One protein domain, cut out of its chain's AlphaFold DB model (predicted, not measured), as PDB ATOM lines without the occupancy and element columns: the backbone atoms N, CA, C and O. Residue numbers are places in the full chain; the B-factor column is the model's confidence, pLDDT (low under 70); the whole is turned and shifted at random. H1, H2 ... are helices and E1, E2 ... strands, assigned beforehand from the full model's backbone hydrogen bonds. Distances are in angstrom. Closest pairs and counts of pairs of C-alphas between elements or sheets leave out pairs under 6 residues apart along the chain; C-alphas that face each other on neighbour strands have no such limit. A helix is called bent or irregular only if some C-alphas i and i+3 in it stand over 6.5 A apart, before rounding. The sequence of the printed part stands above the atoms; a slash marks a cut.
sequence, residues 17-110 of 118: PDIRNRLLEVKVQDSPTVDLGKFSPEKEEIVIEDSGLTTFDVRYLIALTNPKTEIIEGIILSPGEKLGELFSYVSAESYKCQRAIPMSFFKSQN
ATOM      1  N   PRO A  17     175.918 136.733 173.385       42.41
ATOM      2  CA  PRO A  17     175.890 136.137 172.044       42.41
ATOM      3  C   PRO A  17     177.200 136.421 171.279       42.41
ATOM      4  O   PRO A  17     177.587 135.670 170.386       42.41
ATOM      5  N   ASP A  18     177.942 137.450 171.701       43.72
ATOM      6  CA  ASP A  18     179.272 137.790 171.204       43.72
ATOM      7  C   ASP A  18     180.411 136.908 171.758       43.72
ATOM      8  O   ASP A  18     181.436 136.794 171.092       43.72
ATOM      9  N   ILE A  19     180.284 136.237 172.916       48.47
ATOM     10  CA  ILE A  19     181.380 135.387 173.439       48.47
ATOM     11  C   ILE A  19     181.601 134.175 172.543       48.47
ATOM     12  O   ILE A  19     182.751 133.869 172.227       48.47
ATOM     13  N   ARG A  20     180.521 133.535 172.072       49.44
ATOM     14  CA  ARG A  20     180.631 132.337 171.226       49.44
ATOM     15  C   ARG A  20     181.345 132.631 169.901       49.44
ATOM     16  O   ARG A  20     181.996 131.744 169.366       49.44
ATOM     17  N   ASN A  21     181.279 133.880 169.419       51.88
ATOM     18  CA  ASN A  21     181.809 134.279 168.111       51.88
ATOM     19  C   ASN A  21     182.963 135.305 168.140       51.88
ATOM     20  O   ASN A  21     183.558 135.563 167.091       51.88
ATOM     21  N   ARG A  22     183.305 135.924 169.281       61.00
ATOM     22  CA  ARG A  22     184.345 136.974 169.356       61.00
ATOM     23  C   ARG A  22     185.282 136.903 170.563       61.00
ATOM     24  O   ARG A  22     186.253 137.657 170.542       61.00
ATOM     25  N   LEU A  23     185.043 136.028 171.550       80.62
ATOM     26  CA  LEU A  23     185.885 135.850 172.749       80.62
ATOM     27  C   LEU A  23     186.400 137.193 173.325       80.62
ATOM     28  O   LEU A  23     187.573 137.343 173.670       80.62
ATOM     29  N   LEU A  24     185.520 138.200 173.330       82.44
ATOM     30  CA  LEU A  24     185.810 139.591 173.667       82.44
ATOM     31  C   LEU A  24     184.753 140.091 174.651       82.44
ATOM     32  O   LEU A  24     183.572 140.146 174.318       82.44
ATOM     33  N   GLU A  25     185.186 140.496 175.836       80.69
ATOM     34  CA  GLU A  25     184.362 141.159 176.838       80.69
ATOM     35  C   GLU A  25     184.604 142.673 176.777       80.69
ATOM     36  O   GLU A  25     185.738 143.146 176.882       80.69
ATOM     37  N   VAL A  26     183.534 143.446 176.589       83.00
ATOM     38  CA  VAL A  26     183.592 144.912 176.522       83.00
ATOM     39  C   VAL A  26     183.071 145.505 177.827       83.00
ATOM     40  O   VAL A  26     181.980 145.160 178.283       83.00
ATOM     41  N   LYS A  27     183.835 146.423 178.422       81.25
ATOM     42  CA  LYS A  27     183.458 147.168 179.627       81.25
ATOM     43  C   LYS A  27     183.651 148.657 179.392       81.25
ATOM     44  O   LYS A  27     184.717 149.078 178.955       81.25
ATOM     45  N   VAL A  28     182.636 149.444 179.721       83.00
ATOM     46  CA  VAL A  28     182.710 150.908 179.760       83.00
ATOM     47  C   VAL A  28     182.543 151.329 181.207       83.00
ATOM     48  O   VAL A  28     181.624 150.842 181.867       83.00
ATOM     49  N   GLN A  29     183.458 152.149 181.715       79.38
ATOM     50  CA  GLN A  29     183.488 152.507 183.131       79.38
ATOM     51  C   GLN A  29     183.843 153.963 183.333       79.38
ATOM     52  O   GLN A  29     184.722 154.507 182.676       79.38
ATOM     53  N   ASP A  30     183.157 154.574 184.285       77.00
ATOM     54  CA  ASP A  30     183.332 155.953 184.726       77.00
ATOM     55  C   ASP A  30     184.085 156.065 186.064       77.00
ATOM     56  O   ASP A  30     184.386 157.158 186.549       77.00
ATOM     57  N   SER A  31     184.421 154.914 186.643       68.94
ATOM     58  CA  SER A  31     185.193 154.744 187.863       68.94
ATOM     59  C   SER A  31     186.355 153.786 187.590       68.94
ATOM     60  O   SER A  31     186.319 153.029 186.618       68.94
ATOM     61  N   PRO A  32     187.416 153.789 188.417       59.25
ATOM     62  CA  PRO A  32     188.553 152.921 188.164       59.25
ATOM     63  C   PRO A  32     188.200 151.438 188.318       59.25
ATOM     64  O   PRO A  32     189.035 150.631 187.952       59.25
ATOM     65  N   THR A  33     187.044 151.048 188.866       62.53
ATOM     66  CA  THR A  33     186.750 149.651 189.216       62.53
ATOM     67  C   THR A  33     186.094 148.843 188.104       62.53
ATOM     68  O   THR A  33     184.948 149.115 187.758       62.53
ATOM     69  N   VAL A  34     186.762 147.769 187.660       65.38
ATOM     70  CA  VAL A  34     186.237 146.841 186.656       65.38
ATOM     71  C   VAL A  34     185.468 145.679 187.248       65.38
ATOM     72  O   VAL A  34     186.091 144.834 187.876       65.38
ATOM     73  N   ASP A  35     184.155 145.617 186.990       66.00
ATOM     74  CA  ASP A  35     183.306 144.450 187.269       66.00
ATOM     75  C   ASP A  35     183.585 143.320 186.269       66.00
ATOM     76  O   ASP A  35     183.130 143.345 185.114       66.00
ATOM     77  N   LEU A  36     184.321 142.310 186.723       67.75
ATOM     78  CA  LEU A  36     184.499 141.060 185.991       67.75
ATOM     79  C   LEU A  36     183.292 140.147 186.247       67.75
ATOM     80  O   LEU A  36     182.740 140.128 187.349       67.75
ATOM     81  N   GLY A  37     182.836 139.468 185.190       65.31
ATOM     82  CA  GLY A  37     181.645 138.623 185.219       65.31
ATOM     83  C   GLY A  37     181.839 137.322 186.002       65.31
ATOM     84  O   GLY A  37     182.591 137.254 186.967       65.31
ATOM     85  N   LYS A  38     181.135 136.270 185.568       66.00
ATOM     86  CA  LYS A  38     181.194 134.944 186.194       66.00
ATOM     87  C   LYS A  38     182.648 134.447 186.276       66.00
ATOM     88  O   LYS A  38     183.142 134.105 187.334       66.00
ATOM     89  N   PHE A  39     183.357 134.449 185.160       69.31
ATOM     90  CA  PHE A  39     184.700 133.892 185.110       69.31
ATOM     91  C   PHE A  39     185.764 134.943 185.433       69.31
ATOM     92  O   PHE A  39     185.699 136.074 184.947       69.31
ATOM     93  N   SER A  40     186.753 134.558 186.246       74.94
ATOM     94  CA  SER A  40     187.897 135.413 186.565       74.94
ATOM     95  C   SER A  40     189.066 135.112 185.621       74.94
ATOM     96  O   SER A  40     189.466 133.956 185.524       74.94
ATOM     97  N   PRO A  41     189.690 136.125 184.993       80.06
ATOM     98  CA  PRO A  41     190.931 135.956 184.242       80.06
ATOM     99  C   PRO A  41     192.152 135.722 185.151       80.06
ATOM    100  O   PRO A  41     193.258 135.568 184.654       80.06
ATOM    101  N   GLU A  42     191.990 135.727 186.482       77.62
ATOM    102  CA  GLU A  42     193.057 135.387 187.441       77.62
ATOM    103  C   GLU A  42     193.388 133.890 187.457       77.62
ATOM    104  O   GLU A  42     194.495 133.494 187.816       77.62
ATOM    105  N   LYS A  43     192.416 133.048 187.100       82.06
ATOM    106  CA  LYS A  43     192.545 131.592 187.113       82.06
ATOM    107  C   LYS A  43     192.179 131.063 185.750       82.06
ATOM    108  O   LYS A  43     191.167 131.478 185.197       82.06
ATOM    109  N   GLU A  44     192.984 130.143 185.241       87.50
ATOM    110  CA  GLU A  44     192.665 129.433 184.013       87.50
ATOM    111  C   GLU A  44     191.479 128.496 184.265       87.50
ATOM    112  O   GLU A  44     191.574 127.527 185.019       87.50
ATOM    113  N   GLU A  45     190.341 128.810 183.658       85.00
ATOM    114  CA  GLU A  45     189.128 128.000 183.715       85.00
ATOM    115  C   GLU A  45     188.610 127.804 182.292       85.00
ATOM    116  O   GLU A  45     188.656 128.731 181.484       85.00
ATOM    117  N   ILE A  46     188.120 126.605 181.970       84.38
ATOM    118  CA  ILE A  46     187.548 126.325 180.648       84.38
ATOM    119  C   ILE A  46     186.239 127.109 180.506       84.38
ATOM    120  O   ILE A  46     185.318 126.956 181.308       84.38
ATOM    121  N   VAL A  47     186.161 127.942 179.468       79.56
ATOM    122  CA  VAL A  47     184.979 128.751 179.135       79.56
ATOM    123  C   VAL A  47     184.207 128.122 177.974       79.56
ATOM    124  O   VAL A  47     182.978 128.189 177.952       79.56
ATOM    125  N   ILE A  48     184.908 127.498 177.018       81.50
ATOM    126  CA  ILE A  48     184.304 126.794 175.877       81.50
ATOM    127  C   ILE A  48     184.979 125.425 175.730       81.50
ATOM    128  O   ILE A  48     186.107 125.333 175.249       81.50
ATOM    129  N   GLU A  49     184.277 124.368 176.145       76.81
ATOM    130  CA  GLU A  49     184.809 122.996 176.190       76.81
ATOM    131  C   GLU A  49     185.209 122.465 174.805       76.81
ATOM    132  O   GLU A  49     186.317 121.956 174.650       76.81
ATOM    133  N   ASP A  50     184.363 122.653 173.786       78.12
ATOM    134  CA  ASP A  50     184.567 122.100 172.433       78.12
ATOM    135  C   ASP A  50     185.841 122.605 171.734       78.12
ATOM    136  O   ASP A  50     186.375 121.946 170.842       78.12
ATOM    137  N   SER A  51     186.324 123.787 172.120       79.38
ATOM    138  CA  SER A  51     187.522 124.416 171.561       79.38
ATOM    139  C   SER A  51     188.675 124.519 172.559       79.38
ATOM    140  O   SER A  51     189.731 125.037 172.199       79.38
ATOM    141  N   GLY A  52     188.487 124.044 173.796       82.88
ATOM    142  CA  GLY A  52     189.474 124.149 174.870       82.88
ATOM    143  C   GLY A  52     189.830 125.587 175.256       82.88
ATOM    144  O   GLY A  52     190.903 125.803 175.808       82.88
ATOM    145  N   LEU A  53     188.969 126.565 174.949       85.38
ATOM    146  CA  LEU A  53     189.248 127.971 175.247       85.38
ATOM    147  C   LEU A  53     189.042 128.246 176.729       85.38
ATOM    148  O   LEU A  53     188.030 127.845 177.319       85.38
ATOM    149  N   THR A  54     189.975 128.992 177.301       88.88
ATOM    150  CA  THR A  54     189.990 129.311 178.722       88.88
ATOM    151  C   THR A  54     189.761 130.799 178.966       88.88
ATOM    152  O   THR A  54     189.705 131.627 178.053       88.88
ATOM    153  N   THR A  55     189.619 131.167 180.231       84.69
ATOM    154  CA  THR A  55     189.586 132.560 180.699       84.69
ATOM    155  C   THR A  55     190.810 133.373 180.280       84.69
ATOM    156  O   THR A  55     190.716 134.596 180.177       84.69
ATOM    157  N   PHE A  56     191.943 132.725 180.007       88.62
ATOM    158  CA  PHE A  56     193.157 133.382 179.523       88.62
ATOM    159  C   PHE A  56     193.028 133.853 178.077       88.62
ATOM    160  O   PHE A  56     193.536 134.926 177.737       88.62
ATOM    161  N   ASP A  57     192.281 133.110 177.262       85.88
ATOM    162  CA  ASP A  57     192.054 133.430 175.857       85.88
ATOM    163  C   ASP A  57     191.074 134.602 175.675       85.88
ATOM    164  O   ASP A  57     191.114 135.303 174.656       85.88
ATOM    165  N   VAL A  58     190.209 134.857 176.666       85.44
ATOM    166  CA  VAL A  58     189.225 135.948 176.632       85.44
ATOM    167  C   VAL A  58     189.917 137.300 176.566       85.44
ATOM    168  O   VAL A  58     190.716 137.658 177.424       85.44
ATOM    169  N   ARG A  59     189.595 138.092 175.544       88.06
ATOM    170  CA  ARG A  59     190.086 139.463 175.401       88.06
ATOM    171  C   ARG A  59     189.151 140.424 176.114       88.06
ATOM    172  O   ARG A  59     187.940 140.266 176.068       88.06
ATOM    173  N   TYR A  60     189.710 141.467 176.698       85.31
ATOM    174  CA  TYR A  60     188.981 142.501 177.413       85.31
ATOM    175  C   TYR A  60     189.233 143.840 176.739       85.31
ATOM    176  O   TYR A  60     190.382 144.283 176.683       85.31
ATOM    177  N   LEU A  61     188.175 144.479 176.236       87.50
ATOM    178  CA  LEU A  61     188.192 145.882 175.832       87.50
ATOM    179  C   LEU A  61     187.591 146.708 176.966       87.50
ATOM    180  O   LEU A  61     186.388 146.649 177.209       87.50
ATOM    181  N   ILE A  62     188.424 147.478 177.656       86.75
ATOM    182  CA  ILE A  62     188.006 148.299 178.793       86.75
ATOM    183  C   ILE A  62     188.177 149.765 178.410       86.75
ATOM    184  O   ILE A  62     189.297 150.223 178.183       86.75
ATOM    185  N   ALA A  63     187.064 150.486 178.316       88.19
ATOM    186  CA  ALA A  63     187.020 151.910 178.028       88.19
ATOM    187  C   ALA A  63     186.779 152.700 179.320       88.19
ATOM    188  O   ALA A  63     185.781 152.486 180.008       88.19
ATOM    189  N   LEU A  64     187.684 153.629 179.618       86.56
ATOM    190  CA  LEU A  64     187.523 154.605 180.688       86.56
ATOM    191  C   LEU A  64     186.837 155.845 180.118       86.56
ATOM    192  O   LEU A  64     187.357 156.482 179.201       86.56
ATOM    193  N   THR A  65     185.686 156.194 180.672       87.31
ATOM    194  CA  THR A  65     184.906 157.378 180.312       87.31
ATOM    195  C   THR A  65     184.948 158.417 181.415       87.31
ATOM    196  O   THR A  65     184.923 158.092 182.598       87.31
ATOM    197  N   ASN A  66     184.940 159.685 181.032       85.38
ATOM    198  CA  ASN A  66     184.752 160.771 181.971       85.38
ATOM    199  C   ASN A  66     183.263 160.860 182.368       85.38
ATOM    200  O   ASN A  66     182.446 161.181 181.502       85.38
ATOM    201  N   PRO A  67     182.883 160.679 183.647       83.75
ATOM    202  CA  PRO A  67     181.475 160.693 184.069       83.75
ATOM    203  C   PRO A  67     180.750 162.020 183.806       83.75
ATOM    204  O   PRO A  67     179.526 162.070 183.835       83.75
ATOM    205  N   LYS A  68     181.487 163.122 183.613       87.25
ATOM    206  CA  LYS A  68     180.905 164.458 183.422       87.25
ATOM    207  C   LYS A  68     180.750 164.841 181.958       87.25
ATOM    208  O   LYS A  68     179.875 165.636 181.641       87.25
ATOM    209  N   THR A  69     181.649 164.367 181.100       90.25
ATOM    210  CA  THR A  69     181.681 164.752 179.678       90.25
ATOM    211  C   THR A  69     181.308 163.610 178.742       90.25
ATOM    212  O   THR A  69     181.148 163.856 177.554       90.25
ATOM    213  N   GLU A  70     181.196 162.382 179.261       84.31
ATOM    214  CA  GLU A  70     180.931 161.143 178.512       84.31
ATOM    215  C   GLU A  70     182.003 160.812 177.453       84.31
ATOM    216  O   GLU A  70     181.851 159.898 176.645       84.31
ATOM    217  N   ILE A  71     183.133 161.524 177.477       89.62
ATOM    218  CA  ILE A  71     184.262 161.296 176.577       89.62
ATOM    219  C   ILE A  71     185.054 160.078 177.053       89.62
ATOM    220  O   ILE A  71     185.381 159.962 178.233       89.62
ATOM    221  N   ILE A  72     185.412 159.199 176.117       88.94
ATOM    222  CA  ILE A  72     186.368 158.114 176.359       88.94
ATOM    223  C   ILE A  72     187.765 158.724 176.519       88.94
ATOM    224  O   ILE A  72     188.335 159.258 175.569       88.94
ATOM    225  N   GLU A  73     188.320 158.629 177.722       87.44
ATOM    226  CA  GLU A  73     189.660 159.118 178.068       87.44
ATOM    227  C   GLU A  73     190.747 158.071 177.788       87.44
ATOM    228  O   GLU A  73     191.923 158.410 177.651       87.44
ATOM    229  N   GLY A  74     190.371 156.795 177.675       84.75
ATOM    230  CA  GLY A  74     191.304 155.725 177.347       84.75
ATOM    231  C   GLY A  74     190.622 154.402 177.038       84.75
ATOM    232  O   GLY A  74     189.513 154.135 177.497       84.75
ATOM    233  N   ILE A  75     191.305 153.563 176.260       88.50
ATOM    234  CA  ILE A  75     190.877 152.200 175.936       88.50
ATOM    235  C   ILE A  75     192.060 151.261 176.158       88.50
ATOM    236  O   ILE A  75     193.177 151.550 175.730       88.50
ATOM    237  N   ILE A  76     191.799 150.128 176.801       86.50
ATOM    238  CA  ILE A  76     192.737 149.017 176.952       86.50
ATOM    239  C   ILE A  76     192.161 147.813 176.215       86.50
ATOM    240  O   ILE A  76     190.976 147.526 176.355       86.50
ATOM    241  N   LEU A  77     193.003 147.105 175.460       89.25
ATOM    242  CA  LEU A  77     192.693 145.795 174.897       89.25
ATOM    243  C   LEU A  77     193.757 144.801 175.364       89.25
ATOM    244  O   LEU A  77     194.927 144.960 175.026       89.25
ATOM    245  N   SER A  78     193.356 143.789 176.131       86.56
ATOM    246  CA  SER A  78     194.280 142.793 176.688       86.56
ATOM    247  C   SER A  78     193.649 141.404 176.701       86.56
ATOM    248  O   SER A  78     192.457 141.308 176.987       86.56
ATOM    249  N   PRO A  79     194.404 140.321 176.442       88.88
ATOM    250  CA  PRO A  79     193.964 138.982 176.825       88.88
ATOM    251  C   PRO A  79     193.837 138.870 178.353       88.88
ATOM    252  O   PRO A  79     194.466 139.639 179.095       88.88
ATOM    253  N   GLY A  80     193.037 137.909 178.808       86.06
ATOM    254  CA  GLY A  80     192.773 137.632 180.215       86.06
ATOM    255  C   GLY A  80     194.055 137.307 180.968       86.06
ATOM    256  O   GLY A  80     194.290 137.885 182.026       86.06
ATOM    257  N   GLU A  81     194.941 136.518 180.349       88.75
ATOM    258  CA  GLU A  81     196.237 136.119 180.923       88.75
ATOM    259  C   GLU A  81     197.091 137.325 181.377       88.75
ATOM    260  O   GLU A  81     197.795 137.256 182.380       88.75
ATOM    261  N   LYS A  82     197.001 138.462 180.663       86.12
ATOM    262  CA  LYS A  82     197.791 139.682 180.933       86.12
ATOM    263  C   LYS A  82     197.019 140.743 181.693       86.12
ATOM    264  O   LYS A  82     197.575 141.764 182.099       86.12
ATOM    265  N   LEU A  83     195.733 140.513 181.940       80.50
ATOM    266  CA  LEU A  83     194.916 141.450 182.699       80.50
ATOM    267  C   LEU A  83     195.388 141.551 184.160       80.50
ATOM    268  O   LEU A  83     195.053 142.511 184.849       80.50
ATOM    269  N   GLY A  84     196.163 140.585 184.654       75.69
ATOM    270  CA  GLY A  84     196.825 140.654 185.958       75.69
ATOM    271  C   GLY A  84     197.998 141.632 186.027       75.69
ATOM    272  O   GLY A  84     198.307 142.130 187.102       75.69
ATOM    273  N   GLU A  85     198.620 141.950 184.892       78.88
ATOM    274  CA  GLU A  85     199.767 142.867 184.820       78.88
ATOM    275  C   GLU A  85     199.323 144.336 184.865       78.88
ATOM    276  O   GLU A  85     200.023 145.199 185.390       78.88
ATOM    277  N   LEU A  86     198.138 144.619 184.316       71.12
ATOM    278  CA  LEU A  86     197.610 145.978 184.146       71.12
ATOM    279  C   LEU A  86     196.690 146.428 185.293       71.12
ATOM    280  O   LEU A  86     196.426 147.619 185.456       71.12
ATOM    281  N   PHE A  87     196.184 145.487 186.086       71.75
ATOM    282  CA  PHE A  87     195.170 145.728 187.107       71.75
ATOM    283  C   PHE A  87     195.526 144.908 188.362       71.75
ATOM    284  O   PHE A  87     196.121 143.840 188.268       71.75
ATOM    285  N   SER A  88     195.130 145.336 189.560       62.25
ATOM    286  CA  SER A  88     195.341 144.551 190.795       62.25
ATOM    287  C   SER A  88     194.065 143.791 191.188       62.25
ATOM    288  O   SER A  88     192.965 144.263 190.899       62.25
ATOM    289  N   TYR A  89     194.185 142.602 191.788       62.28
ATOM    290  CA  TYR A  89     193.047 141.787 192.249       62.28
ATOM    291  C   TYR A  89     192.776 142.033 193.740       62.28
ATOM    292  O   TYR A  89     193.715 142.103 194.531       62.28
ATOM    293  N   VAL A  90     191.504 142.158 194.135       56.59
ATOM    294  CA  VAL A  90     191.092 142.212 195.547       56.59
ATOM    295  C   VAL A  90     190.164 141.035 195.816       56.59
ATOM    296  O   VAL A  90     189.062 140.966 195.272       56.59
ATOM    297  N   SER A  91     190.619 140.096 196.645       46.97
ATOM    298  CA  SER A  91     189.845 138.928 197.054       46.97
ATOM    299  C   SER A  91     188.942 139.291 198.233       46.97
ATOM    300  O   SER A  91     189.376 139.278 199.384       46.97
ATOM    301  N   ALA A  92     187.683 139.610 197.966       44.81
ATOM    302  CA  ALA A  92     186.646 139.476 198.978       44.81
ATOM    303  C   ALA A  92     185.677 138.394 198.508       44.81
ATOM    304  O   ALA A  92     185.306 138.361 197.336       44.81
ATOM    305  N   GLU A  93     185.332 137.480 199.414       43.91
ATOM    306  CA  GLU A  93     184.407 136.367 199.208       43.91
ATOM    307  C   GLU A  93     183.032 136.870 198.762       43.91
ATOM    308  O   GLU A  93     182.140 137.105 199.569       43.91
ATOM    309  N   SER A  94     182.872 137.091 197.465       39.38
ATOM    310  CA  SER A  94     181.626 137.116 196.707       39.38
ATOM    311  C   SER A  94     182.004 137.388 195.262       39.38
ATOM    312  O   SER A  94     182.801 138.267 194.961       39.38
ATOM    313  N   TYR A  95     181.440 136.594 194.370       41.75
ATOM    314  CA  TYR A  95     181.783 136.436 192.961       41.75
ATOM    315  C   TYR A  95     181.389 137.668 192.108       41.75
ATOM    316  O   TYR A  95     180.498 137.611 191.264       41.75
ATOM    317  N   LYS A  96     182.001 138.815 192.423       40.28
ATOM    318  CA  LYS A  96     181.991 140.102 191.714       40.28
ATOM    319  C   LYS A  96     183.352 140.748 191.965       40.28
ATOM    320  O   LYS A  96     183.548 141.459 192.950       40.28
ATOM    321  N   CYS A  97     184.326 140.440 191.119       48.62
ATOM    322  CA  CYS A  97     185.652 141.035 191.235       48.62
ATOM    323  C   CYS A  97     185.592 142.469 190.693       48.62
ATOM    324  O   CYS A  97     185.387 142.645 189.497       48.62
ATOM    325  N   GLN A  98     185.771 143.467 191.566       43.62
ATOM    326  CA  GLN A  98     185.879 144.892 191.223       43.62
ATOM    327  C   GLN A  98     187.348 145.328 191.295       43.62
ATOM    328  O   GLN A  98     187.998 145.110 192.319       43.62
ATOM    329  N   ARG A  99     187.912 145.915 190.226       60.50
ATOM    330  CA  ARG A  99     189.369 146.184 190.131       60.50
ATOM    331  C   ARG A  99     189.714 147.599 189.713       60.50
ATOM    332  O   ARG A  99     189.360 147.976 188.610       60.50
ATOM    333  N   ALA A 100     190.475 148.333 190.522       54.09
ATOM    334  CA  ALA A 100     190.920 149.684 190.186       54.09
ATOM    335  C   ALA A 100     191.987 149.702 189.065       54.09
ATOM    336  O   ALA A 100     193.045 149.091 189.224       54.09
ATOM    337  N   ILE A 101     191.770 150.448 187.976       63.78
ATOM    338  CA  ILE A 101     192.821 150.825 187.020       63.78
ATOM    339  C   ILE A 101     193.572 152.037 187.576       63.78
ATOM    340  O   ILE A 101     192.946 153.069 187.847       63.78
ATOM    341  N   PRO A 102     194.906 151.984 187.718       69.31
ATOM    342  CA  PRO A 102     195.666 153.158 188.108       69.31
ATOM    343  C   PRO A 102     195.538 154.258 187.049       69.31
ATOM    344  O   PRO A 102     195.984 154.104 185.914       69.31
ATOM    345  N   MET A 103     195.010 155.427 187.426       72.12
ATOM    346  CA  MET A 103     194.941 156.585 186.518       72.12
ATOM    347  C   MET A 103     196.317 157.023 185.994       72.12
ATOM    348  O   MET A 103     196.408 157.669 184.952       72.12
ATOM    349  N   SER A 104     197.400 156.684 186.699       74.94
ATOM    350  CA  SER A 104     198.777 156.888 186.236       74.94
ATOM    351  C   SER A 104     199.074 156.158 184.923       74.94
ATOM    352  O   SER A 104     199.777 156.719 184.084       74.94
ATOM    353  N   PHE A 105     198.501 154.967 184.710       78.19
ATOM    354  CA  PHE A 105     198.645 154.216 183.465       78.19
ATOM    355  C   PHE A 105     198.089 155.024 182.288       78.19
ATOM    356  O   PHE A 105     198.843 155.382 181.384       78.19
ATOM    357  N   PHE A 106     196.819 155.438 182.348       75.62
ATOM    358  CA  PHE A 106     196.207 156.255 181.291       75.62
ATOM    359  C   PHE A 106     196.926 157.590 181.089       75.62
ATOM    360  O   PHE A 106     197.204 157.979 179.957       75.62
ATOM    361  N   LYS A 107     197.318 158.266 182.176       80.00
ATOM    362  CA  LYS A 107     198.072 159.526 182.089       80.00
ATOM    363  C   LYS A 107     199.401 159.367 181.347       80.00
ATOM    364  O   LYS A 107     199.754 160.246 180.567       80.00
ATOM    365  N   SER A 108     200.120 158.260 181.551       80.75
ATOM    366  CA  SER A 108     201.399 158.002 180.867       80.75
ATOM    367  C   SER A 108     201.249 157.830 179.346       80.75
ATOM    368  O   SER A 108     202.156 158.181 178.575       80.75
ATOM    369  N   GLN A 109     200.074 157.361 178.916       83.25
ATOM    370  CA  GLN A 109     199.741 157.078 177.521       83.25
ATOM    371  C   GLN A 109     198.826 158.134 176.886       83.25
ATOM    372  O   GLN A 109     198.381 157.958 175.756       83.25
ATOM    373  N   ASN A 110     198.557 159.246 177.578       85.00
ATOM    374  CA  ASN A 110     197.623 160.258 177.096       85.00
ATOM    375  C   ASN A 110     198.033 160.804 175.716       85.00
ATOM    376  O   ASN A 110     199.187 161.186 175.502       85.00
TER     377      ASN A 110
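AT A GLANCE: This is residues 17 to 110 of the 118 residues of an uncharacterized protein of Chryseobacterium sp. 6424 (UniProt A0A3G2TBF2). A three-stranded sheet, E1, E4 and E5, forms one wall, and a short two-stranded ribbon, E2 and E6, lies over the same side of it as the helices H2 and H3, with E2 nearer to E1. H1 sits at the beginning of E1, and the loop of E3, residues 46 to 54, forms one end of the longest axis, opposite the turn between E4 and E5. The printed part has 94 residues, with three named helices and six named strands in the order H1 E1 E2 E3 E4 E5 H2 E6 H3; the class is mixed, helices and strands. The larger sheet has the order E1 E4 E5 and is mixed, while E2 and E6 are antiparallel. The whole is compact, with a radius of gyration of the C-alphas of 13.8 A and spans of 43 by 30 by 21 A.

IN THESE COORDINATES: In the larger sheet, E1 is residues 24 to 29, 16.2 A long, from C-alpha 24 at (185.810, 139.591, 173.667). E4 is residues 59 to 65, 19.3 A, and E5 is residues 72 to 79, 20.6 A, ending at C-alpha 79 at (193.964, 138.982, 176.825). E2 is residues 33 to 36, 9.4 A, and E6 is residues 97 to 100, 10.2 A. E3 is residues 46 to 48, 5.8 A. H1 is residues 19 to 22, 5.3 A, and H2 is residues 80 to 86, 10.4 A, only just irregular: C-alphas 81 and 84 are 6.8 A apart. H3 is residues 103 to 108, 8.7 A, ending at (201.399, 158.002, 180.867).

HOW THE PARTS SIT: E4 is the inner strand. It is parallel to E1 at 16 degrees, with N 27 and O 61 at 2.8 A. E4 and E5 form an antiparallel hairpin at 167 degrees, with N 62 and O 76 at 2.9 A. H2 and H3 make two layers with this sheet, helices on one face of it. H2 has a height over the sheet of 7.5 A; its closest C-alpha pair with E4 is Arg 59 and Gly 80, 5.8 A. For H3 and E5 the closest C-alphas are those of Gly 74 and Phe 106, 6.3 A. H2 and H3 are only just apart, at 8.3 A. E2 and E6 are antiparallel at 151 degrees, with N 34 and O 99 at 2.8 A. The closest C-alphas of E1 and E2 are those of Lys 27 and Val 34, 7.6 A. H1 is not on the sheet. E3 pairs with no named strand, but its residues 46 to 48 pair antiparallel with residues 53 to 54. In H3 every O i to N i+4 pair is within hydrogen-bond range; in H2 0 of 3 are, with 2 of 4 O i to N i+3 pairs, and H1 is too short for an i+4 pair.

THE WHOLE: The C-alphas farthest apart are those of Asp 50 and Lys 68, 43.9 A. The printed part has no cut and no long link. The mean pLDDT of the printed part is 74.3; residues 17 to 22, 31 to 39 and 88 to 102 are under 70.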